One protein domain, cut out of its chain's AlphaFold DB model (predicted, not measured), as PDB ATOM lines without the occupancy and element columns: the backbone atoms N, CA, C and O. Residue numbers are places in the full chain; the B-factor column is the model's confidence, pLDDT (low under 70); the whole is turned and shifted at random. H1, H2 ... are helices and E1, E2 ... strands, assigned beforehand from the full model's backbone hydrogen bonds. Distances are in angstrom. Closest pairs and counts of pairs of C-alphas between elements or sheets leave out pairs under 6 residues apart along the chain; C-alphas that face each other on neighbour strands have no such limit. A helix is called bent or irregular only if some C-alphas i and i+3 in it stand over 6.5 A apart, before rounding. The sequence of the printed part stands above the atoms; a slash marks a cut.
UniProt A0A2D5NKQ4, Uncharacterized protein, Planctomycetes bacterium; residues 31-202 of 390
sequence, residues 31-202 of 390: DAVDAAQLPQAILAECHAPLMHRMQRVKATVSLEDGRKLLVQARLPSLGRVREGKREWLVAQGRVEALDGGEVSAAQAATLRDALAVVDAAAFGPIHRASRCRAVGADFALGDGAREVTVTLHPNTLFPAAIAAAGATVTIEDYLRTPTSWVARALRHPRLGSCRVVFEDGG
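This is residues 31 to 202 of the 390 residues of an uncharacterized protein of Planctomycetes bacterium (UniProt A0A2D5NKQ4). One long, strongly twisted sheet of twelve strands curls round the long helix H2, and its edge strands E5 and E6 stay apart. On the same face as H2, H1 packs on E11 and E6, and the short H3 stands at the sheet's level and touches H1. The printed part has 172 residues with three named helices and twelve named strands, in the order H1, E1 to E5, H2, H3, E6 to E12. The sheet's order is E5 E4 E3 E2 E1 E12 E11 E10 E9 E8 E7 E6, all antiparallel, and the class is mixed, helices and strands. The whole is compact, with a radius of gyration of the C-alphas of 15.7 A, and elongated, spanning 53 by 34 by 27 A.

Start at H1, residues 38 to 50, which is on the sheet; its closest C-alphas to E11, residues 181 to 188, are those of Cys 46 and Trp 181, 4.6 A apart. Next comes a meander, each strand the antiparallel neighbour of the one before: E1, residues 56 to 62, E2, 68 to 74, E3, 78 to 83, E4, 86 to 91, and E5, 94 to 97. In the hairpin of E1 and E2, N 59 and O 71 are 2.9 A apart, within hydrogen-bond range. Then look at H2, residues 105 to 121, round which the sheet curls: the closest C-alphas are those of Val 95 and Ala 108, 5.4 A, toward E5, and of Ala 121 and Ala 183, 5.0 A, toward E11. H1 and H2 make two layers with the sheet, both helices on one face of it, but are apart from each other. H3, residues 124 to 128, touches residues 39 to 43 of H1 alone, closest at the C-alphas of Pro 39 and Ile 126, 5.5 A; its height over the sheet is 3.0 A. A second meander follows: E6, 131 to 135, E7, 138 to 142, E8, 147 to 152, E9, 159 to 164, E10, 167 to 176, E11, and E12, 192 to 201. E12 pairs with E11 over residues 192 to 195 and with E1 over 195 to 201, where N 60 and O 197 are 2.8 A apart. Every O i to N i+4 pair is within hydrogen-bond range in H2 and H3, and 6 of 9 are in H1.

Find C-alpha 38 at (191.883, 147.405, 132.041), where H1 begins; it is irregular, with C-alphas 46 and 49 8.8 A apart. From C-alpha 105 at (178.340, 121.644, 155.721), H2 runs 24.3 A. E10 is 25.8 A long and bends by 53 degrees at residue 172; E12, 24.8 A, ends at (179.675, 150.660, 151.017).

The C-alphas farthest apart are those of Ala 32 and Gly 100, 53.8 A. The printed part has no cut and no long link. Mean pLDDT of the printed part is 90.9; residues 178 to 179 and 200 to 202 are under 70.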
ATOM      1  N   ASP A  31     190.738 145.716 122.093       79.38
ATOM      2  CA  ASP A  31     192.129 145.853 121.666       79.38
ATOM      3  C   ASP A  31     192.681 147.276 121.843       79.38
ATOM      4  O   ASP A  31     193.894 147.458 121.905       79.38
ATOM      5  N   ALA A  32     191.810 148.278 121.995       80.12
ATOM      6  CA  ALA A  32     192.210 149.658 122.248       80.12
ATOM      7  C   ALA A  32     192.568 149.947 123.721       80.12
ATOM      8  O   ALA A  32     193.013 151.054 124.028       80.12
ATOM      9  N   VAL A  33     192.359 148.996 124.644       83.06
ATOM     10  CA  VAL A  33     192.686 149.151 126.070       83.06
ATOM     11  C   VAL A  33     193.829 148.213 126.438       83.06
ATOM     12  O   VAL A  33     193.697 146.995 126.342       83.06
ATOM     13  N   ASP A  34     194.942 148.777 126.912       89.31
ATOM     14  CA  ASP A  34     196.045 147.989 127.463       89.31
ATOM     15  C   ASP A  34     195.529 147.116 128.621       89.31
ATOM     16  O   ASP A  34     194.888 147.612 129.556       89.31
ATOM     17  N   ALA A  35     195.825 145.814 128.577       89.94
ATOM     18  CA  ALA A  35     195.446 144.865 129.617       89.94
ATOM     19  C   ALA A  35     195.878 145.344 131.013       89.94
ATOM     20  O   ALA A  35     195.111 145.196 131.964       89.94
ATOM     21  N   ALA A  36     197.044 145.985 131.143       90.50
ATOM     22  CA  ALA A  36     197.514 146.523 132.419       90.50
ATOM     23  C   ALA A  36     196.608 147.643 132.973       90.50
ATOM     24  O   ALA A  36     196.475 147.790 134.188       90.50
ATOM     25  N   GLN A  37     195.955 148.408 132.094       92.00
ATOM     26  CA  GLN A  37     195.059 149.516 132.445       92.00
ATOM     27  C   GLN A  37     193.593 149.087 132.567       92.00
ATOM     28  O   GLN A  37     192.767 149.836 133.100       92.00
ATOM     29  N   LEU A  38     193.257 147.882 132.105       92.81
ATOM     30  CA  LEU A  38     191.883 147.405 132.041       92.81
ATOM     31  C   LEU A  38     191.139 147.462 133.388       92.81
ATOM     32  O   LEU A  38     190.013 147.963 133.390       92.81
ATOM     33  N   PRO A  39     191.704 147.037 134.541       94.81
ATOM     34  CA  PRO A  39     190.986 147.133 135.812       94.81
ATOM     35  C   PRO A  39     190.568 148.572 136.133       94.81
ATOM     36  O   PRO A  39     189.428 148.818 136.525       94.81
ATOM     37  N   GLN A  40     191.459 149.539 135.900       93.81
ATOM     38  CA  GLN A  40     191.162 150.952 136.118       93.81
ATOM     39  C   GLN A  40     190.108 151.466 135.133       93.81
ATOM     40  O   GLN A  40     189.218 152.209 135.546       93.81
ATOM     41  N   ALA A  41     190.162 151.051 133.864       93.50
ATOM     42  CA  ALA A  41     189.169 151.418 132.857       93.50
ATOM     43  C   ALA A  41     187.765 150.899 133.220       93.50
ATOM     44  O   ALA A  41     186.803 151.666 133.191       93.50
ATOM     45  N   ILE A  42     187.654 149.632 133.641       94.56
ATOM     46  CA  ILE A  42     186.392 149.041 134.115       94.56
ATOM     47  C   ILE A  42     185.868 149.816 135.328       94.56
ATOM     48  O   ILE A  42     184.697 150.191 135.381       94.56
ATOM     49  N   LEU A  43     186.726 150.087 136.316       93.81
ATOM     50  CA  LEU A  43     186.312 150.801 137.523       93.81
ATOM     51  C   LEU A  43     185.931 152.255 137.242       93.81
ATOM     52  O   LEU A  43     185.008 152.749 137.879       93.81
ATOM     53  N   ALA A  44     186.579 152.933 136.297       90.88
ATOM     54  CA  ALA A  44     186.204 154.284 135.893       90.88
ATOM     55  C   ALA A  44     184.831 154.317 135.201       90.88
ATOM     56  O   ALA A  44     184.032 155.210 135.471       90.88
ATOM     57  N   GLU A  45     184.528 153.330 134.355       90.75
ATOM     58  CA  GLU A  45     183.240 153.234 133.657       90.75
ATOM     59  C   GLU A  45     182.107 152.829 134.617       90.75
ATOM     60  O   GLU A  45     181.039 153.444 134.642       90.75
ATOM     61  N   CYS A  46     182.332 151.810 135.450       89.56
ATOM     62  CA  CYS A  46     181.278 151.228 136.278       89.56
ATOM     63  C   CYS A  46     181.220 151.822 137.690       89.56
ATOM     64  O   CYS A  46     180.142 152.083 138.216       89.56
ATOM     65  N   HIS A  47     182.361 152.052 138.336       88.38
ATOM     66  CA  HIS A  47     182.470 152.280 139.781       88.38
ATOM     67  C   HIS A  47     183.200 153.583 140.158       88.38
ATOM     68  O   HIS A  47     183.635 153.701 141.302       88.38
ATOM     69  N   ALA A  48     183.304 154.584 139.274       82.19
ATOM     70  CA  ALA A  48     184.055 155.817 139.551       82.19
ATOM     71  C   ALA A  48     183.752 156.459 140.928       82.19
ATOM     72  O   ALA A  48     184.689 156.687 141.695       82.19
ATOM     73  N   PRO A  49     182.486 156.686 141.342       75.31
ATOM     74  CA  PRO A  49     182.198 157.246 142.669       75.31
ATOM     75  C   PRO A  49     182.321 156.224 143.819       75.31
ATOM     76  O   PRO A  49     182.162 156.582 144.987       75.31
ATOM     77  N   LEU A  50     182.567 154.948 143.507       77.00
ATOM     78  CA  LEU A  50     182.588 153.809 144.429       77.00
ATOM     79  C   LEU A  50     183.991 153.205 144.632       77.00
ATOM     80  O   LEU A  50     184.115 152.258 145.414       77.00
ATOM     81  N   MET A  51     185.040 153.746 143.994       72.50
ATOM     82  CA  MET A  51     186.396 153.162 143.933       72.50
ATOM     83  C   MET A  51     187.011 152.743 145.282       72.50
ATOM     84  O   MET A  51     187.801 151.812 145.330       72.50
ATOM     85  N   HIS A  52     186.623 153.364 146.399       72.75
ATOM     86  CA  HIS A  52     187.143 153.022 147.736       72.75
ATOM     87  C   HIS A  52     186.082 152.465 148.695       72.75
ATOM     88  O   HIS A  52     186.314 152.325 149.897       72.75
ATOM     89  N   ARG A  53     184.884 152.168 148.183       74.44
ATOM     90  CA  ARG A  53     183.716 151.799 148.995       74.44
ATOM     91  C   ARG A  53     183.341 150.325 148.868       74.44
ATOM     92  O   ARG A  53     182.799 149.755 149.809       74.44
ATOM     93  N   MET A  54     183.688 149.678 147.760       86.44
ATOM     94  CA  MET A  54     183.200 148.328 147.460       86.44
ATOM     95  C   MET A  54     183.969 147.194 148.144       86.44
ATOM     96  O   MET A  54     183.585 146.045 148.011       86.44
ATOM     97  N   GLN A  55     185.011 147.482 148.927       87.06
ATOM     98  CA  GLN A  55     185.731 146.457 149.700       87.06
ATOM     99  C   GLN A  55     185.086 146.160 151.065       87.06
ATOM    100  O   GLN A  55     185.366 145.131 151.682       87.06
ATOM    101  N   ARG A  56     184.245 147.074 151.570       86.25
ATOM    102  CA  ARG A  56     183.582 146.971 152.880       86.25
ATOM    103  C   ARG A  56     182.115 147.328 152.726       86.25
ATOM    104  O   ARG A  56     181.792 148.508 152.615       86.25
ATOM    105  N   VAL A  57     181.245 146.332 152.679       86.31
ATOM    106  CA  VAL A  57     179.881 146.494 152.155       86.31
ATOM    107  C   VAL A  57     178.829 145.907 153.081       86.31
ATOM    108  O   VAL A  57     179.110 145.015 153.883       86.31
ATOM    109  N   LYS A  58     177.605 146.411 152.940       88.19
ATOM    110  CA  LYS A  58     176.383 145.780 153.431       88.19
ATOM    111  C   LYS A  58     175.466 145.566 152.240       88.19
ATOM    112  O   LYS A  58     175.106 146.528 151.565       88.19
ATOM    113  N   ALA A  59     175.104 144.320 151.989       86.75
ATOM    114  CA  ALA A  59     174.270 143.938 150.864       86.75
ATOM    115  C   ALA A  59     173.239 142.897 151.288       86.75
ATOM    116  O   ALA A  59     173.538 142.015 152.089       86.75
ATOM    117  N   THR A  60     172.042 142.980 150.728       92.44
ATOM    118  CA  THR A  60     171.046 141.914 150.818       92.44
ATOM    119  C   THR A  60     171.122 141.065 149.551       92.44
ATOM    120  O   THR A  60     171.005 141.592 148.445       92.44
ATOM    121  N   VAL A  61     171.309 139.756 149.716       96.44
ATOM    122  CA  VAL A  61     171.288 138.747 148.651       96.44
ATOM    123  C   VAL A  61     169.967 137.994 148.739       96.44
ATOM    124  O   VAL A  61     169.681 137.360 149.751       96.44
ATOM    125  N   SER A  62     169.146 138.084 147.698       95.88
ATOM    126  CA  SER A  62     167.947 137.254 147.548       95.88
ATOM    127  C   SER A  62     168.294 136.046 146.687       95.88
ATOM    128  O   SER A  62     168.845 136.230 145.601       95.88
ATOM    129  N   LEU A  63     168.005 134.850 147.187       95.88
ATOM    130  CA  LEU A  63     168.234 133.580 146.502       95.88
ATOM    131  C   LEU A  63     166.996 133.164 145.697       95.88
ATOM    132  O   LEU A  63     165.899 133.682 145.915       95.88
ATOM    133  N   GLU A  64     167.176 132.206 144.792       92.50
ATOM    134  CA  GLU A  64     166.118 131.675 143.924       92.50
ATOM    135  C   GLU A  64     164.968 131.018 144.706       92.50
ATOM    136  O   GLU A  64     163.806 131.151 144.334       92.50
ATOM    137  N   ASP A  65     165.273 130.405 145.851       92.44
ATOM    138  CA  ASP A  65     164.290 129.813 146.770       92.44
ATOM    139  C   ASP A  65     163.523 130.850 147.624       92.44
ATOM    140  O   ASP A  65     162.757 130.492 148.520       92.44
ATOM    141  N   GLY A  66     163.728 132.148 147.369       91.50
ATOM    142  CA  GLY A  66     163.067 133.257 148.058       91.50
ATOM    143  C   GLY A  66     163.723 133.678 149.376       91.50
ATOM    144  O   GLY A  66     163.325 134.696 149.957       91.50
ATOM    145  N   ARG A  67     164.746 132.955 149.853       93.31
ATOM    146  CA  ARG A  67     165.478 133.334 151.069       93.31
ATOM    147  C   ARG A  67     166.268 134.619 150.859       93.31
ATOM    148  O   ARG A  67     166.717 134.945 149.759       93.31
ATOM    149  N   LYS A  68     166.437 135.374 151.947       93.38
ATOM    150  CA  LYS A  68     167.156 136.653 151.956       93.38
ATOM    151  C   LYS A  68     168.260 136.626 152.995       93.38
ATOM    152  O   LYS A  68     167.996 136.506 154.191       93.38
ATOM    153  N   LEU A  69     169.484 136.805 152.520       94.19
ATOM    154  CA  LEU A  69     170.688 136.858 153.330       94.19
ATOM    155  C   LEU A  69     171.181 138.299 153.386       94.19
ATOM    156  O   LEU A  69     171.550 138.877 152.365       94.19
ATOM    157  N   LEU A  70     171.213 138.889 154.577       94.25
ATOM    158  CA  LEU A  70     171.902 140.156 154.784       94.25
ATOM    159  C   LEU A  70     173.380 139.878 155.050       94.25
ATOM    160  O   LEU A  70     173.718 139.258 156.053       94.25
ATOM    161  N   VAL A  71     174.255 140.381 154.190       94.75
ATOM    162  CA  VAL A  71     175.704 140.192 154.240       94.75
ATOM    163  C   VAL A  71     176.383 141.512 154.597       94.75
ATOM    164  O   VAL A  71     176.243 142.505 153.886       94.75
ATOM    165  N   GLN A  72     177.148 141.528 155.686       92.06
ATOM    166  CA  GLN A  72     178.046 142.620 156.069       92.06
ATOM    167  C   GLN A  72     179.482 142.124 155.959       92.06
ATOM    168  O   GLN A  72     179.877 141.244 156.717       92.06
ATOM    169  N   ALA A  73     180.264 142.652 155.021       93.00
ATOM    170  CA  ALA A  73     181.520 142.025 154.626       93.00
ATOM    171  C   ALA A  73     182.701 142.990 154.544       93.00
ATOM    172  O   ALA A  73     182.563 144.115 154.068       93.00
ATOM    173  N   ARG A  74     183.880 142.491 154.936       92.81
ATOM    174  CA  ARG A  74     185.189 142.961 154.470       92.81
ATOM    175  C   ARG A  74     185.694 141.942 153.451       92.81
ATOM    176  O   ARG A  74     186.194 140.872 153.802       92.81
ATOM    177  N   LEU A  75     185.497 142.273 152.186       92.31
ATOM    178  CA  LEU A  75     185.700 141.361 151.075       92.31
ATOM    179  C   LEU A  75     187.190 141.058 150.839       92.31
ATOM    180  O   LEU A  75     188.032 141.928 151.071       92.31
ATOM    181  N   PRO A  76     187.530 139.847 150.361       91.69
ATOM    182  CA  PRO A  76     186.613 138.778 149.936       91.69
ATOM    183  C   PRO A  76     186.270 137.753 151.029       91.69
ATOM    184  O   PRO A  76     185.440 136.881 150.808       91.69
ATOM    185  N   SER A  77     186.954 137.776 152.174       89.12
ATOM    186  CA  SER A  77     187.069 136.588 153.036       89.12
ATOM    187  C   SER A  77     186.456 136.714 154.425       89.12
ATOM    188  O   SER A  77     186.558 135.763 155.202       89.12
ATOM    189  N   LEU A  78     185.889 137.873 154.768       93.12
ATOM    190  CA  LEU A  78     185.279 138.121 156.070       93.12
ATOM    191  C   LEU A  78     183.866 138.657 155.890       93.12
ATOM    192  O   LEU A  78     183.660 139.675 155.226       93.12
ATOM    193  N   GLY A  79     182.899 137.994 156.508       94.25
ATOM    194  CA  GLY A  79     181.497 138.366 156.431       94.25
ATOM    195  C   GLY A  79     180.736 137.983 157.687       94.25
ATOM    196  O   GLY A  79     180.986 136.943 158.279       94.25
ATOM    197  N   ARG A  80     179.776 138.814 158.077       95.06
ATOM    198  CA  ARG A  80     178.658 138.401 158.917       95.06
ATOM    199  C   ARG A  80     177.436 138.274 158.038       95.06
ATOM    200  O   ARG A  80     177.099 139.212 157.316       95.06
ATOM    201  N   VAL A  81     176.796 137.119 158.084       95.44
ATOM    202  CA  VAL A  81     175.618 136.826 157.274       95.44
ATOM    203  C   VAL A  81     174.444 136.606 158.207       95.44
ATOM    204  O   VAL A  81     174.572 135.902 159.202       95.44
ATOM    205  N   ARG A  82     173.300 137.216 157.911       92.81
ATOM    206  CA  ARG A  82     172.085 137.107 158.715       92.81
ATOM    207  C   ARG A  82     170.911 136.656 157.862       92.81
ATOM    208  O   ARG A  82     170.646 137.245 156.818       92.81
ATOM    209  N   GLU A  83     170.164 135.684 158.365       91.56
ATOM    210  CA  GLU A  83     168.925 135.171 157.776       91.56
ATOM    211  C   GLU A  83     167.856 135.143 158.872       91.56
ATOM    212  O   GLU A  83     167.964 134.427 159.873       91.56
ATOM    213  N   GLY A  84     166.842 136.001 158.743       87.81
ATOM    214  CA  GLY A  84     165.869 136.218 159.812       87.81
ATOM    215  C   GLY A  84     166.545 136.644 161.123       87.81
ATOM    216  O   GLY A  84     167.128 137.727 161.207       87.81
ATOM    217  N   LYS A  85     166.445 135.796 162.155       85.69
ATOM    218  CA  LYS A  85     167.037 136.027 163.486       85.69
ATOM    219  C   LYS A  85     168.408 135.369 163.682       85.69
ATOM    220  O   LYS A  85     169.052 135.669 164.683       85.69
ATOM    221  N   ARG A  86     168.839 134.491 162.770       91.12
ATOM    222  CA  ARG A  86     170.111 133.765 162.876       91.12
ATOM    223  C   ARG A  86     171.225 134.550 162.203       91.12
ATOM    224  O   ARG A  86     171.003 135.182 161.169       91.12
ATOM    225  N   GLU A  87     172.406 134.521 162.802       93.38
ATOM    226  CA  GLU A  87     173.587 135.242 162.332       93.38
ATOM    227  C   GLU A  87     174.792 134.302 162.360       93.38
ATOM    228  O   GLU A  87     174.999 133.573 163.333       93.38
ATOM    229  N   TRP A  88     175.586 134.333 161.298       95.25
ATOM    230  CA  TRP A  88     176.789 133.528 161.137       95.25
ATOM    231  C   TRP A  88     177.984 134.415 160.838       95.25
ATOM    232  O   TRP A  88     177.872 135.419 160.128       95.25
ATOM    233  N   LEU A  89     179.141 134.006 161.339       95.31
ATOM    234  CA  LEU A  89     180.434 134.542 160.962       95.31
ATOM    235  C   LEU A  89     181.032 133.657 159.869       95.31
ATOM    236  O   LEU A  89     181.127 132.445 160.022       95.31
ATOM    237  N   VAL A  90     181.448 134.273 158.767       95.06
ATOM    238  CA  VAL A  90     182.233 133.661 157.698       95.06
ATOM    239  C   VAL A  90     183.618 134.284 157.759       95.06
ATOM    240  O   VAL A  90     183.774 135.471 157.463       95.06
ATOM    241  N   ALA A  91     184.627 133.511 158.148       91.94
ATOM    242  CA  ALA A  91     185.987 134.015 158.273       91.94
ATOM    243  C   ALA A  91     187.018 132.965 157.866       91.94
ATOM    244  O   ALA A  91     186.979 131.832 158.331       91.94
ATOM    245  N   GLN A  92     187.950 133.342 156.982       81.38
ATOM    246  CA  GLN A  92     189.075 132.483 156.568       81.38
ATOM    247  C   GLN A  92     188.639 131.078 156.096       81.38
ATOM    248  O   GLN A  92     189.306 130.078 156.341       81.38
ATOM    249  N   GLY A  93     187.487 130.993 155.426       82.75
ATOM    250  CA  GLY A  93     186.929 129.729 154.941       82.75
ATOM    251  C   GLY A  93     186.160 128.916 155.987       82.75
ATOM    252  O   GLY A  93     185.554 127.912 155.615       82.75
ATOM    253  N   ARG A  94     186.111 129.348 157.249       90.75
ATOM    254  CA  ARG A  94     185.265 128.772 158.304       90.75
ATOM    255  C   ARG A  94     183.930 129.500 158.394       90.75
ATOM    256  O   ARG A  94     183.823 130.658 157.984       90.75
ATOM    257  N   VAL A  95     182.922 128.791 158.898       94.62
ATOM    258  CA  VAL A  95     181.588 129.335 159.147       94.62
ATOM    259  C   VAL A  95     181.112 128.886 160.517       94.62
ATOM    260  O   VAL A  95     181.087 127.691 160.794       94.62
ATOM    261  N   GLU A  96     180.719 129.846 161.340       93.69
ATOM    262  CA  GLU A  96     180.332 129.635 162.735       93.69
ATOM    263  C   GLU A  96     179.012 130.360 163.005       93.69
ATOM    264  O   GLU A  96     178.797 131.472 162.515       93.69
ATOM    265  N   ALA A  97     178.101 129.738 163.755       92.88
ATOM    266  CA  ALA A  97     176.867 130.394 164.168       92.88
ATOM    267  C   ALA A  97     177.119 131.222 165.430       92.88
ATOM    268  O   ALA A  97     177.665 130.730 166.415       92.88
ATOM    269  N   LEU A  98     176.684 132.481 165.428       87.81
ATOM    270  CA  LEU A  98     176.905 133.383 166.563       87.81
ATOM    271  C   LEU A  98     175.969 133.117 167.748       87.81
ATOM    272  O   LEU A  98     176.173 133.667 168.828       87.81
ATOM    273  N   ASP A  99     174.937 132.298 167.548       85.81
ATOM    274  CA  ASP A  99     174.080 131.767 168.608       85.81
ATOM    275  C   ASP A  99     174.634 130.468 169.226       85.81
ATOM    276  O   ASP A  99     174.001 129.904 170.114       85.81
ATOM    277  N   GLY A 100     175.810 130.002 168.781       85.06
ATOM    278  CA  GLY A 100     176.431 128.754 169.227       85.06
ATOM    279  C   GLY A 100     175.798 127.493 168.635       85.06
ATOM    280  O   GLY A 100     176.173 126.389 169.026       85.06
ATOM    281  N   GLY A 101     174.841 127.630 167.712       87.75
ATOM    282  CA  GLY A 101     174.224 126.492 167.041       87.75
ATOM    283  C   GLY A 101     175.171 125.783 166.069       87.75
ATOM    284  O   GLY A 101     176.105 126.373 165.524       87.75
ATOM    285  N   GLU A 102     174.890 124.510 165.793       91.12
ATOM    286  CA  GLU A 102     175.618 123.773 164.761       91.12
ATOM    287  C   GLU A 102     175.365 124.367 163.365       91.12
ATOM    288  O   GLU A 102     174.249 124.776 163.017       91.12
ATOM    289  N   VAL A 103     176.423 124.392 162.551       94.75
ATOM    290  CA  VAL A 103     176.376 124.805 161.145       94.75
ATOM    291  C   VAL A 103     176.632 123.581 160.281       94.75
ATOM    292  O   VAL A 103     177.729 123.026 160.279       94.75
ATOM    293  N   SER A 104     175.628 123.167 159.510       96.31
ATOM    294  CA  SER A 104     175.799 122.055 158.573       96.31
ATOM    295  C   SER A 104     176.768 122.421 157.443       96.31
ATOM    296  O   SER A 104     176.893 123.587 157.056       96.31
ATOM    297  N   ALA A 105     177.421 121.422 156.843       95.56
ATOM    298  CA  ALA A 105     178.340 121.644 155.721       95.56
ATOM    299  C   ALA A 105     177.664 122.353 154.528       95.56
ATOM    300  O   ALA A 105     178.264 123.232 153.905       95.56
ATOM    301  N   ALA A 106     176.398 122.023 154.249       95.38
ATOM    302  CA  ALA A 106     175.600 122.664 153.204       95.38
ATOM    303  C   ALA A 106     175.305 124.142 153.521       95.38
ATOM    304  O   ALA A 106     175.410 125.006 152.644       95.38
ATOM    305  N   GLN A 107     175.000 124.461 154.783       95.75
ATOM    306  CA  GLN A 107     174.796 125.841 155.221       95.75
ATOM    307  C   GLN A 107     176.101 126.639 155.153       95.75
ATOM    308  O   GLN A 107     176.122 127.738 154.603       95.75
ATOM    309  N   ALA A 108     177.215 126.065 155.614       96.12
ATOM    310  CA  ALA A 108     178.528 126.691 155.506       96.12
ATOM    311  C   ALA A 108     178.921 126.967 154.042       96.12
ATOM    312  O   ALA A 108     179.457 128.031 153.730       96.12
ATOM    313  N   ALA A 109     178.639 126.037 153.123       95.12
ATOM    314  CA  ALA A 109     178.842 126.251 151.690       95.12
ATOM    315  C   ALA A 109     177.980 127.408 151.160       95.12
ATOM    316  O   ALA A 109     178.522 128.326 150.552       95.12
ATOM    317  N   THR A 110     176.685 127.424 151.486       95.88
ATOM    318  CA  THR A 110     175.748 128.486 151.077       95.88
ATOM    319  C   THR A 110     176.224 129.873 151.515       95.88
ATOM    320  O   THR A 110     176.213 130.820 150.731       95.88
ATOM    321  N   LEU A 111     176.678 130.005 152.764       96.56
ATOM    322  CA  LEU A 111     177.107 131.285 153.334       96.56
ATOM    323  C   LEU A 111     178.420 131.791 152.712       96.56
ATOM    324  O   LEU A 111     178.572 132.993 152.487       96.56
ATOM    325  N   ARG A 112     179.350 130.885 152.378       95.75
ATOM    326  CA  ARG A 112     180.573 131.227 151.628       95.75
ATOM    327  C   ARG A 112     180.259 131.643 150.194       95.75
ATOM    328  O   ARG A 112     180.816 132.629 149.717       95.75
ATOM    329  N   ASP A 113     179.335 130.949 149.543       95.81
ATOM    330  CA  ASP A 113     178.918 131.260 148.175       95.81
ATOM    331  C   ASP A 113     178.192 132.604 148.102       95.81
ATOM    332  O   ASP A 113     178.434 133.389 147.189       95.81
ATOM    333  N   ALA A 114     177.371 132.928 149.104       96.19
ATOM    334  CA  ALA A 114     176.732 134.237 149.198       96.19
ATOM    335  C   ALA A 114     177.777 135.360 149.316       96.19
ATOM    336  O   ALA A 114     177.641 136.403 148.675       96.19
ATOM    337  N   LEU A 115     178.850 135.142 150.085       95.69
ATOM    338  CA  LEU A 115     179.958 136.092 150.181       95.69
ATOM    339  C   LEU A 115     180.708 136.234 148.845       95.69
ATOM    340  O   LEU A 115     181.044 137.353 148.463       95.69
ATOM    341  N   ALA A 116     180.916 135.134 148.115       95.12
ATOM    342  CA  ALA A 116     181.518 135.154 146.780       95.12
ATOM    343  C   ALA A 116     180.650 135.912 145.760       95.12
ATOM    344  O   ALA A 116     181.172 136.706 144.980       95.12
ATOM    345  N   VAL A 117     179.323 135.742 145.809       96.88
ATOM    346  CA  VAL A 117     178.373 136.515 144.992       96.88
ATOM    347  C   VAL A 117     178.462 138.006 145.309       96.88
ATOM    348  O   VAL A 117     178.501 138.819 144.389       96.88
ATOM    349  N   VAL A 118     178.539 138.386 146.590       96.44
ATOM    350  CA  VAL A 118     178.707 139.796 146.983       96.44
ATOM    351  C   VAL A 118     180.060 140.345 146.524       96.44
ATOM    352  O   VAL A 118     180.113 141.477 146.051       96.44
ATOM    353  N   ASP A 119     181.138 139.559 146.611       95.56
ATOM    354  CA  ASP A 119     182.462 139.953 146.113       95.56
ATOM    355  C   ASP A 119     182.457 140.197 144.601       95.56
ATOM    356  O   ASP A 119     182.953 141.225 144.137       95.56
ATOM    357  N   ALA A 120     181.839 139.291 143.840       96.31
ATOM    358  CA  ALA A 120     181.674 139.431 142.399       96.31
ATOM    359  C   ALA A 120     180.811 140.653 142.056       96.31
ATOM    360  O   ALA A 120     181.223 141.482 141.250       96.31
ATOM    361  N   ALA A 121     179.667 140.832 142.725       95.31
ATOM    362  CA  ALA A 121     178.773 141.966 142.492       95.31
ATOM    363  C   ALA A 121     179.427 143.322 142.810       95.31
ATOM    364  O   ALA A 121     179.124 144.337 142.184       95.31
ATOM    365  N   ALA A 122     180.346 143.336 143.775       93.56
ATOM    366  CA  ALA A 122     181.115 144.506 144.178       93.56
ATOM    367  C   ALA A 122     182.319 144.798 143.264       93.56
ATOM    368  O   ALA A 122     183.019 145.793 143.475       93.56
ATOM    369  N   PHE A 123     182.581 143.941 142.272       95.38
ATOM    370  CA  PHE A 123     183.811 143.916 141.473       95.38
ATOM    371  C   PHE A 123     185.068 143.797 142.341       95.38
ATOM    372  O   PHE A 123     186.125 144.337 142.011       95.38
ATOM    373  N   GLY A 124     184.962 143.113 143.479       94.06
ATOM    374  CA  GLY A 124     186.023 143.001 144.469       94.06
ATOM    375  C   GLY A 124     187.371 142.578 143.878       94.06
ATOM    376  O   GLY A 124     188.363 143.257 144.153       94.06
ATOM    377  N   PRO A 125     187.440 141.533 143.028       94.88
ATOM    378  CA  PRO A 125     188.691 141.139 142.383       94.88
ATOM    379  C   PRO A 125     189.312 142.240 141.516       94.88
ATOM    380  O   PRO A 125     190.525 142.402 141.525       94.88
ATOM    381  N   ILE A 126     188.491 143.050 140.842       95.50
ATOM    382  CA  ILE A 126     188.949 144.165 139.999       95.50
ATOM    383  C   ILE A 126     189.516 145.297 140.867       95.50
ATOM    384  O   ILE A 126     190.580 145.823 140.565       95.50
ATOM    385  N   HIS A 127     188.868 145.620 141.994       93.06
ATOM    386  CA  HIS A 127     189.374 146.610 142.963       93.06
ATOM    387  C   HIS A 127     190.685 146.201 143.639       93.06
ATOM    388  O   HIS A 127     191.399 147.063 144.144       93.06
ATOM    389  N   ARG A 128     190.967 144.898 143.732       92.25
ATOM    390  CA  ARG A 128     192.164 144.357 144.399       92.25
ATOM    391  C   ARG A 128     193.276 143.968 143.426       92.25
ATOM    392  O   ARG A 128     194.364 143.626 143.882       92.25
ATOM    393  N   ALA A 129     193.017 143.997 142.120       94.69
ATOM    394  CA  ALA A 129     193.986 143.596 141.116       94.69
ATOM    395  C   ALA A 129     195.223 144.507 141.170       94.69
ATOM    396  O   ALA A 129     195.128 145.717 140.983       94.69
ATOM    397  N   SER A 130     196.387 143.909 141.408       94.50
ATOM    398  CA  SER A 130     197.699 144.552 141.280       94.50
ATOM    399  C   SER A 130     198.368 144.234 139.943       94.50
ATOM    400  O   SER A 130     199.297 144.925 139.536       94.50
ATOM    401  N   ARG A 131     197.883 143.202 139.243       95.00
ATOM    402  CA  ARG A 131     198.308 142.814 137.894       95.00
ATOM    403  C   ARG A 131     197.114 142.365 137.059       95.00
ATOM    404  O   ARG A 131     196.177 141.766 137.587       95.00
ATOM    405  N   CYS A 132     197.184 142.604 135.756       96.38
ATOM    406  CA  CYS A 132     196.207 142.142 134.779       96.38
ATOM    407  C   CYS A 132     196.932 141.709 133.503       96.38
ATOM    408  O   CYS A 132     197.872 142.376 133.071       96.38
ATOM    409  N   ARG A 133     196.502 140.593 132.911       94.69
ATOM    410  CA  ARG A 133     196.974 140.120 131.604       94.69
ATOM    411  C   ARG A 133     195.815 139.544 130.803       94.69
ATOM    412  O   ARG A 133     194.922 138.922 131.377       94.69
ATOM    413  N   ALA A 134     195.853 139.711 129.488       92.38
ATOM    414  CA  ALA A 134     194.918 139.040 128.596       92.38
ATOM    415  C   ALA A 134     195.217 137.531 128.533       92.38
ATOM    416  O   ALA A 134     196.378 137.113 128.528       92.38
ATOM    417  N   VAL A 135     194.163 136.718 128.488       91.44
ATOM    418  CA  VAL A 135     194.207 135.262 128.310       91.44
ATOM    419  C   VAL A 135     193.108 134.887 127.319       91.44
ATOM    420  O   VAL A 135     191.953 134.686 127.687       91.44
ATOM    421  N   GLY A 136     193.456 134.843 126.031       88.75
ATOM    422  CA  GLY A 136     192.459 134.702 124.970       88.75
ATOM    423  C   GLY A 136     191.502 135.900 124.954       88.75
ATOM    424  O   GLY A 136     191.947 137.037 124.827       88.75
ATOM    425  N   ALA A 137     190.199 135.639 125.088       87.94
ATOM    426  CA  ALA A 137     189.157 136.671 125.144       87.94
ATOM    427  C   ALA A 137     188.892 137.223 126.562       87.94
ATOM    428  O   ALA A 137     188.122 138.179 126.706       87.94
ATOM    429  N   ASP A 138     189.520 136.624 127.577       94.06
ATOM    430  CA  ASP A 138     189.350 136.936 128.993       94.06
ATOM    431  C   ASP A 138     190.575 137.651 129.569       94.06
ATOM    432  O   ASP A 138     191.612 137.815 128.918       94.06
ATOM    433  N   PHE A 139     190.471 138.054 130.835       94.94
ATOM    434  CA  PHE A 139     191.543 138.719 131.562       94.94
ATOM    435  C   PHE A 139     191.815 138.022 132.889       94.94
ATOM    436  O   PHE A 139     190.919 137.857 133.715       94.94
ATOM    437  N   ALA A 140     193.069 137.647 133.115       96.25
ATOM    438  CA  ALA A 140     193.524 137.126 134.393       96.25
ATOM    439  C   ALA A 140     193.989 138.285 135.283       96.25
ATOM    440  O   ALA A 140     194.944 138.998 134.961       96.25
ATOM    441  N   LEU A 141     193.308 138.460 136.411       96.75
ATOM    442  CA  LEU A 141     193.593 139.448 137.442       96.75
ATOM    443  C   LEU A 141     194.305 138.780 138.610       96.75
ATOM    444  O   LEU A 141     193.824 137.784 139.147       96.75
ATOM    445  N   GLY A 142     195.429 139.347 139.039       94.25
ATOM    446  CA  GLY A 142     196.131 138.896 140.234       94.25
ATOM    447  C   GLY A 142     196.184 139.971 141.306       94.25
ATOM    448  O   GLY A 142     196.422 141.132 140.992       94.25
ATOM    449  N   ASP A 143     196.018 139.571 142.565       89.25
ATOM    450  CA  ASP A 143     196.212 140.431 143.746       89.25
ATOM    451  C   ASP A 143     197.499 140.088 144.529       89.25
ATOM    452  O   ASP A 143     197.736 140.596 145.622       89.25
ATOM    453  N   GLY A 144     198.342 139.216 143.962       83.81
ATOM    454  CA  GLY A 144     199.566 138.692 144.577       83.81
ATOM    455  C   GLY A 144     199.373 137.367 145.323       83.81
ATOM    456  O   GLY A 144     200.318 136.589 145.402       83.81
ATOM    457  N   ALA A 145     198.158 137.064 145.791       83.44
ATOM    458  CA  ALA A 145     197.841 135.813 146.486       83.44
ATOM    459  C   ALA A 145     196.943 134.883 145.658       83.44
ATOM    460  O   ALA A 145     196.983 133.664 145.824       83.44
ATOM    461  N   ARG A 146     196.098 135.450 144.795       86.81
ATOM    462  CA  ARG A 146     195.096 134.731 144.007       86.81
ATOM    463  C   ARG A 146     195.111 135.219 142.568       86.81
ATOM    464  O   ARG A 146     195.479 136.360 142.292       86.81
ATOM    465  N   GLU A 147     194.699 134.340 141.663       92.88
ATOM    466  CA  GLU A 147     194.375 134.686 140.282       92.88
ATOM    467  C   GLU A 147     192.872 134.469 140.070       92.88
ATOM    468  O   GLU A 147     192.307 133.467 140.514       92.88
ATOM    469  N   VAL A 148     192.219 135.453 139.458       95.25
ATOM    470  CA  VAL A 148     190.788 135.472 139.144       95.25
ATOM    471  C   VAL A 148     190.649 135.786 137.667       95.25
ATOM    472  O   VAL A 148     191.318 136.686 137.170       95.25
ATOM    473  N   THR A 149     189.773 135.075 136.966       97.06
ATOM    474  CA  THR A 149     189.493 135.372 135.555       97.06
ATOM    475  C   THR A 149     188.257 136.255 135.452       97.06
ATOM    476  O   THR A 149     187.257 136.001 136.123       97.06
ATOM    477  N   VAL A 150     188.328 137.302 134.635       97.12
ATOM    478  CA  VAL A 150     187.212 138.195 134.323       97.12
ATOM    479  C   VAL A 150     186.932 138.135 132.830       97.12
ATOM    480  O   VAL A 150     187.802 138.428 132.011       97.12
ATOM    481  N   THR A 151     185.692 137.803 132.500       96.81
ATOM    482  CA  THR A 151     185.145 137.861 131.144       96.81
ATOM    483  C   THR A 151     184.333 139.140 131.016       96.81
ATOM    484  O   THR A 151     183.547 139.461 131.907       96.81
ATOM    485  N   LEU A 152     184.496 139.876 129.919       95.12
ATOM    486  CA  LEU A 152     183.703 141.078 129.629       95.12
ATOM    487  C   LEU A 152     182.559 140.760 128.660       95.12
ATOM    488  O   LEU A 152     182.670 139.833 127.855       95.12
ATOM    489  N   HIS A 153     181.503 141.575 128.655       93.75
ATOM    490  CA  HIS A 153     180.513 141.566 127.573       93.75
ATOM    491  C   HIS A 153     181.170 142.010 126.257       93.75
ATOM    492  O   HIS A 153     182.058 142.880 126.289       93.75
ATOM    493  N   PRO A 154     180.803 141.420 125.100       90.44
ATOM    494  CA  PRO A 154     181.376 141.774 123.800       90.44
ATOM    495  C   PRO A 154     181.406 143.288 123.576       90.44
ATOM    496  O   PRO A 154     180.406 143.965 123.783       90.44
ATOM    497  N   ASN A 155     182.567 143.819 123.183       89.44
ATOM    498  CA  ASN A 155     182.758 145.240 122.856       89.44
ATOM    499  C   ASN A 155     182.356 146.243 123.958       89.44
ATOM    500  O   ASN A 155     181.967 147.367 123.650       89.44
ATOM    501  N   THR A 156     182.454 145.875 125.241       92.81
ATOM    502  CA  THR A 156     182.254 146.805 126.364       92.81
ATOM    503  C   THR A 156     183.293 146.599 127.470       92.81
ATOM    504  O   THR A 156     184.055 145.632 127.453       92.81
ATOM    505  N   LEU A 157     183.281 147.494 128.464       93.56
ATOM    506  CA  LEU A 157     184.049 147.369 129.708       93.56
ATOM    507  C   LEU A 157     183.259 146.704 130.851       93.56
ATOM    508  O   LEU A 157     183.702 146.732 131.995       93.56
ATOM    509  N   PHE A 158     182.087 146.126 130.581       94.62
ATOM    510  CA  PHE A 158     181.247 145.525 131.617       94.62
ATOM    511  C   PHE A 158     181.640 144.061 131.851       94.62
ATOM    512  O   PHE A 158     181.656 143.291 130.890       94.62
ATOM    513  N   PRO A 159     181.939 143.646 133.096       96.50
ATOM    514  CA  PRO A 159     182.183 142.242 133.429       96.50
ATOM    515  C   PRO A 159     180.963 141.332 133.204       96.50
ATOM    516  O   PRO A 159     180.008 141.378 133.959       96.50
ATOM    517  N   ALA A 160     181.016 140.430 132.230       97.19
ATOM    518  CA  ALA A 160     179.992 139.400 132.049       97.19
ATOM    519  C   ALA A 160     180.124 138.262 133.074       97.19
ATOM    520  O   ALA A 160     179.125 137.709 133.530       97.19
ATOM    521  N   ALA A 161     181.350 137.901 133.462       97.56
ATOM    522  CA  ALA A 161     181.582 136.851 134.447       97.56
ATOM    523  C   ALA A 161     182.875 137.065 135.236       97.56
ATOM    524  O   ALA A 161     183.838 137.661 134.751       97.56
ATOM    525  N   ILE A 162     182.892 136.549 136.464       97.56
ATOM    526  CA  ILE A 162     184.052 136.541 137.354       97.56
ATOM    527  C   ILE A 162     184.232 135.113 137.876       97.56
ATOM    528  O   ILE A 162     183.379 134.597 138.600       97.56
ATOM    529  N   ALA A 163     185.345 134.477 137.516       95.62
ATOM    530  CA  ALA A 163     185.686 133.118 137.921       95.62
ATOM    531  C   ALA A 163     186.768 133.119 139.007       95.62
ATOM    532  O   ALA A 163     187.912 133.514 138.767       95.62
ATOM    533  N   ALA A 164     186.404 132.660 140.206       88.25
ATOM    534  CA  ALA A 164     187.273 132.607 141.377       88.25
ATOM    535  C   ALA A 164     187.008 131.342 142.208       88.25
ATOM    536  O   ALA A 164     185.868 130.916 142.361       88.25
ATOM    537  N   ALA A 165     188.066 130.762 142.790       77.56
ATOM    538  CA  ALA A 165     187.974 129.657 143.756       77.56
ATOM    539  C   ALA A 165     187.083 128.469 143.309       77.56
ATOM    540  O   ALA A 165     186.372 127.882 144.121       77.56
ATOM    541  N   GLY A 166     187.125 128.121 142.017       83.31
ATOM    542  CA  GLY A 166     186.382 126.989 141.446       83.31
ATOM    543  C   GLY A 166     184.910 127.267 141.117       83.31
ATOM    544  O   GLY A 166     184.190 126.333 140.776       83.31
ATOM    545  N   ALA A 167     184.454 128.519 141.201       91.31
ATOM    546  CA  ALA A 167     183.117 128.929 140.786       91.31
ATOM    547  C   ALA A 167     183.185 130.114 139.815       91.31
ATOM    548  O   ALA A 167     183.967 131.046 140.006       91.31
ATOM    549  N   THR A 168     182.320 130.093 138.804       97.12
ATOM    550  CA  THR A 168     182.117 131.217 137.887       97.12
ATOM    551  C   THR A 168     180.803 131.898 138.220       97.12
ATOM    552  O   THR A 168     179.738 131.298 138.087       97.12
ATOM    553  N   VAL A 169     180.880 133.153 138.659       97.88
ATOM    554  CA  VAL A 169     179.708 134.000 138.875       97.88
ATOM    555  C   VAL A 169     179.449 134.786 137.602       97.88
ATOM    556  O   VAL A 169     180.281 135.595 137.197       97.88
ATOM    557  N   THR A 170     178.299 134.547 136.980       98.12
ATOM    558  CA  THR A 170     177.863 135.292 135.790       98.12
ATOM    559  C   THR A 170     177.041 136.492 136.234       98.12
ATOM    560  O   THR A 170     176.238 136.366 137.158       98.12
ATOM    561  N   ILE A 171     177.237 137.650 135.615       97.62
ATOM    562  CA  ILE A 171     176.446 138.853 135.862       97.62
ATOM    563  C   ILE A 171     175.388 138.932 134.765       97.62
ATOM    564  O   ILE A 171     175.708 139.067 133.591       97.62
ATOM    565  N   GLU A 172     174.125 138.803 135.156       94.44
ATOM    566  CA  GLU A 172     172.991 138.757 134.227       94.44
ATOM    567  C   GLU A 172     172.395 140.150 133.995       94.44
ATOM    568  O   GLU A 172     171.817 140.415 132.946       94.44
ATOM    569  N   ASP A 173     172.510 141.047 134.979       92.12
ATOM    570  CA  ASP A 173     171.887 142.365 134.912       92.12
ATOM    571  C   ASP A 173     172.587 143.402 135.797       92.12
ATOM    572  O   ASP A 173     173.114 143.103 136.879       92.12
ATOM    573  N   TYR A 174     172.501 144.657 135.360       90.94
ATOM    574  CA  TYR A 174     173.076 145.815 136.021       90.94
ATOM    575  C   TYR A 174     172.022 146.845 136.408       90.94
ATOM    576  O   TYR A 174     171.156 147.235 135.629       90.94
ATOM    577  N   LEU A 175     172.183 147.405 137.603       84.94
ATOM    578  CA  LEU A 175     171.512 148.634 137.984       84.94
ATOM    579  C   LEU A 175     172.361 149.838 137.573       84.94
ATOM    580  O   LEU A 175     173.433 150.076 138.136       84.94
ATOM    581  N   ARG A 176     171.833 150.642 136.650       81.94
ATOM    582  CA  ARG A 176     172.357 151.979 136.375       81.94
ATOM    583  C   ARG A 176     171.872 152.957 137.441       81.94
ATOM    584  O   ARG A 176     170.672 153.176 137.599       81.94
ATOM    585  N   THR A 177     172.804 153.577 138.149       72.50
ATOM    586  CA  THR A 177     172.549 154.772 138.961       72.50
ATOM    587  C   THR A 177     172.902 156.023 138.145       72.50
ATOM    588  O   THR A 177     173.522 155.906 137.084       72.50
ATOM    589  N   PRO A 178     172.584 157.244 138.614       69.69
ATOM    590  CA  PRO A 178     173.008 158.467 137.928       69.69
ATOM    591  C   PRO A 178     174.526 158.585 137.703       69.69
ATOM    592  O   PRO A 178     174.952 159.396 136.888       69.69
ATOM    593  N   THR A 179     175.343 157.822 138.440       69.69
ATOM    594  CA  THR A 179     176.806 157.989 138.476       69.69
ATOM    595  C   THR A 179     177.609 156.689 138.418       69.69
ATOM    596  O   THR A 179     178.833 156.744 138.463       69.69
ATOM    597  N   SER A 180     176.965 155.522 138.401       82.25
ATOM    598  CA  SER A 180     177.649 154.225 138.475       82.25
ATOM    599  C   SER A 180     176.784 153.093 137.934       82.25
ATOM    600  O   SER A 180     175.562 153.213 137.849       82.25
ATOM    601  N   TRP A 181     177.420 151.966 137.661       86.19
ATOM    602  CA  TRP A 181     176.803 150.697 137.314       86.19
ATOM    603  C   TRP A 181     177.131 149.676 138.385       86.19
ATOM    604  O   TRP A 181     178.284 149.568 138.788       86.19
ATOM    605  N   VAL A 182     176.128 148.947 138.856       86.88
ATOM    606  CA  VAL A 182     176.302 147.946 139.912       86.88
ATOM    607  C   VAL A 182     175.639 146.652 139.470       86.88
ATOM    608  O   VAL A 182     174.490 146.682 139.030       86.88
ATOM    609  N   ALA A 183     176.341 145.525 139.573       92.81
ATOM    610  CA  ALA A 183     175.762 144.223 139.258       92.81
ATOM    611  C   ALA A 183     174.597 143.929 140.218       92.81
ATOM    612  O   ALA A 183     174.752 143.990 141.441       92.81
ATOM    613  N   ARG A 184     173.417 143.655 139.654       90.69
ATOM    614  CA  ARG A 184     172.158 143.493 140.395       90.69
ATOM    615  C   ARG A 184     171.663 142.056 140.374       90.69
ATOM    616  O   ARG A 184     171.233 141.574 141.418       90.69
ATOM    617  N   ALA A 185     171.691 141.399 139.218       94.75
ATOM    618  CA  ALA A 185     171.359 139.983 139.101       94.75
ATOM    619  C   ALA A 185     172.606 139.205 138.691       94.75
ATOM    620  O   ALA A 185     173.342 139.625 137.796       94.75
ATOM    621  N   LEU A 186     172.865 138.111 139.397       97.81
ATOM    622  CA  LEU A 186     174.019 137.254 139.188       97.81
ATOM    623  C   LEU A 186     173.589 135.793 139.282       97.81
ATOM    624  O   LEU A 186     172.722 135.456 140.082       97.81
ATOM    625  N   ARG A 187     174.263 134.911 138.549       98.00
ATOM    626  CA  ARG A 187     174.092 133.461 138.654       98.00
ATOM    627  C   ARG A 187     175.336 132.830 139.252       98.00
ATOM    628  O   ARG A 187     176.442 133.045 138.759       98.00
ATOM    629  N   HIS A 188     175.149 132.036 140.302       97.56
ATOM    630  CA  HIS A 188     176.206 131.247 140.932       97.56
ATOM    631  C   HIS A 188     175.882 129.750 140.790       97.56
ATOM    632  O   HIS A 188     174.755 129.356 141.090       97.56
ATOM    633  N   PRO A 189     176.841 128.882 140.414       96.69
ATOM    634  CA  PRO A 189     176.569 127.491 140.025       96.69
ATOM    635  C   PRO A 189     175.857 126.657 141.099       96.69
ATOM    636  O   PRO A 189     175.114 125.742 140.771       96.69
ATOM    637  N   ARG A 190     176.069 126.976 142.382       95.44
ATOM    638  CA  ARG A 190     175.436 126.277 143.517       95.44
ATOM    639  C   ARG A 190     174.256 127.005 144.158       95.44
ATOM    640  O   ARG A 190     173.497 126.370 144.877       95.44
ATOM    641  N   LEU A 191     174.129 128.319 143.955       96.00
ATOM    642  CA  LEU A 191     173.042 129.107 144.560       96.00
ATOM    643  C   LEU A 191     171.907 129.390 143.572       96.00
ATOM    644  O   LEU A 191     170.861 129.878 143.986       96.00
ATOM    645  N   GLY A 192     172.123 129.106 142.285       97.25
ATOM    646  CA  GLY A 192     171.203 129.483 141.226       97.25
ATOM    647  C   GLY A 192     171.222 130.988 140.985       97.25
ATOM    648  O   GLY A 192     172.284 131.629 140.999       97.25
ATOM    649  N   SER A 193     170.039 131.533 140.732       97.12
ATOM    650  CA  SER A 193     169.832 132.954 140.455       97.12
ATOM    651  C   SER A 193     169.847 133.768 141.754       97.12
ATOM    652  O   SER A 193     169.117 133.478 142.702       97.12
ATOM    653  N   CYS A 194     170.654 134.824 141.793       97.19
ATOM    654  CA  CYS A 194     170.839 135.692 142.949       97.19
ATOM    655  C   CYS A 194     170.554 137.147 142.579       97.19
ATOM    656  O   CYS A 194     171.067 137.664 141.587       97.19
ATOM    657  N   ARG A 195     169.816 137.858 143.434       95.31
ATOM    658  CA  ARG A 195     169.645 139.313 143.326       95.31
ATOM    659  C   ARG A 195     170.341 140.024 144.476       95.31
ATOM    660  O   ARG A 195     170.010 139.789 145.636       95.31
ATOM    661  N   VAL A 196     171.260 140.927 144.154       92.00
ATOM    662  CA  VAL A 196     172.047 141.693 145.123       92.00
ATOM    663  C   VAL A 196     171.552 143.133 145.181       92.00
ATOM    664  O   VAL A 196     171.400 143.810 144.165       92.00
ATOM    665  N   VAL A 197     171.309 143.613 146.398       89.00
ATOM    666  CA  VAL A 197     171.003 145.016 146.686       89.00
ATOM    667  C   VAL A 197     172.029 145.528 147.684       89.00
ATOM    668  O   VAL A 197     172.035 145.106 148.839       89.00
ATOM    669  N   PHE A 198     172.894 146.443 147.250       81.75
ATOM    670  CA  PHE A 198     173.813 147.130 148.152       81.75
ATOM    671  C   PHE A 198     173.056 148.178 148.963       81.75
ATOM    672  O   PHE A 198     172.461 149.099 148.409       81.75
ATOM    673  N   GLU A 199     173.093 148.033 150.282       79.12
ATOM    674  CA  GLU A 199     172.532 149.004 151.219       79.12
ATOM    675  C   GLU A 199     173.569 150.067 151.590       79.12
ATOM    676  O   GLU A 199     173.217 151.227 151.785       79.12
ATOM    677  N   ASP A 200     174.847 149.675 151.690       67.19
ATOM    678  CA  ASP A 200     175.952 150.589 151.983       67.19
ATOM    679  C   ASP A 200     177.315 150.040 151.515       67.19
ATOM    680  O   ASP A 200     177.510 148.831 151.356       67.19
ATOM    681  N   GLY A 201     178.282 150.943 151.352       69.31
ATOM    682  CA  GLY A 201     179.675 150.660 151.017       69.31
ATOM    683  C   GLY A 201     180.633 151.636 151.706       69.31
ATOM    684  O   GLY A 201     180.307 152.795 151.958       69.31
ATOM    685  N   GLY A 202     181.857 151.194 151.973       66.81
ATOM    686  CA  GLY A 202     182.868 151.931 152.729       66.81
ATOM    687  C   GLY A 202     182.699 151.801 154.242       66.81
ATOM    688  O   GLY A 202     183.152 152.674 154.978       66.81
TER     689      GLY A 202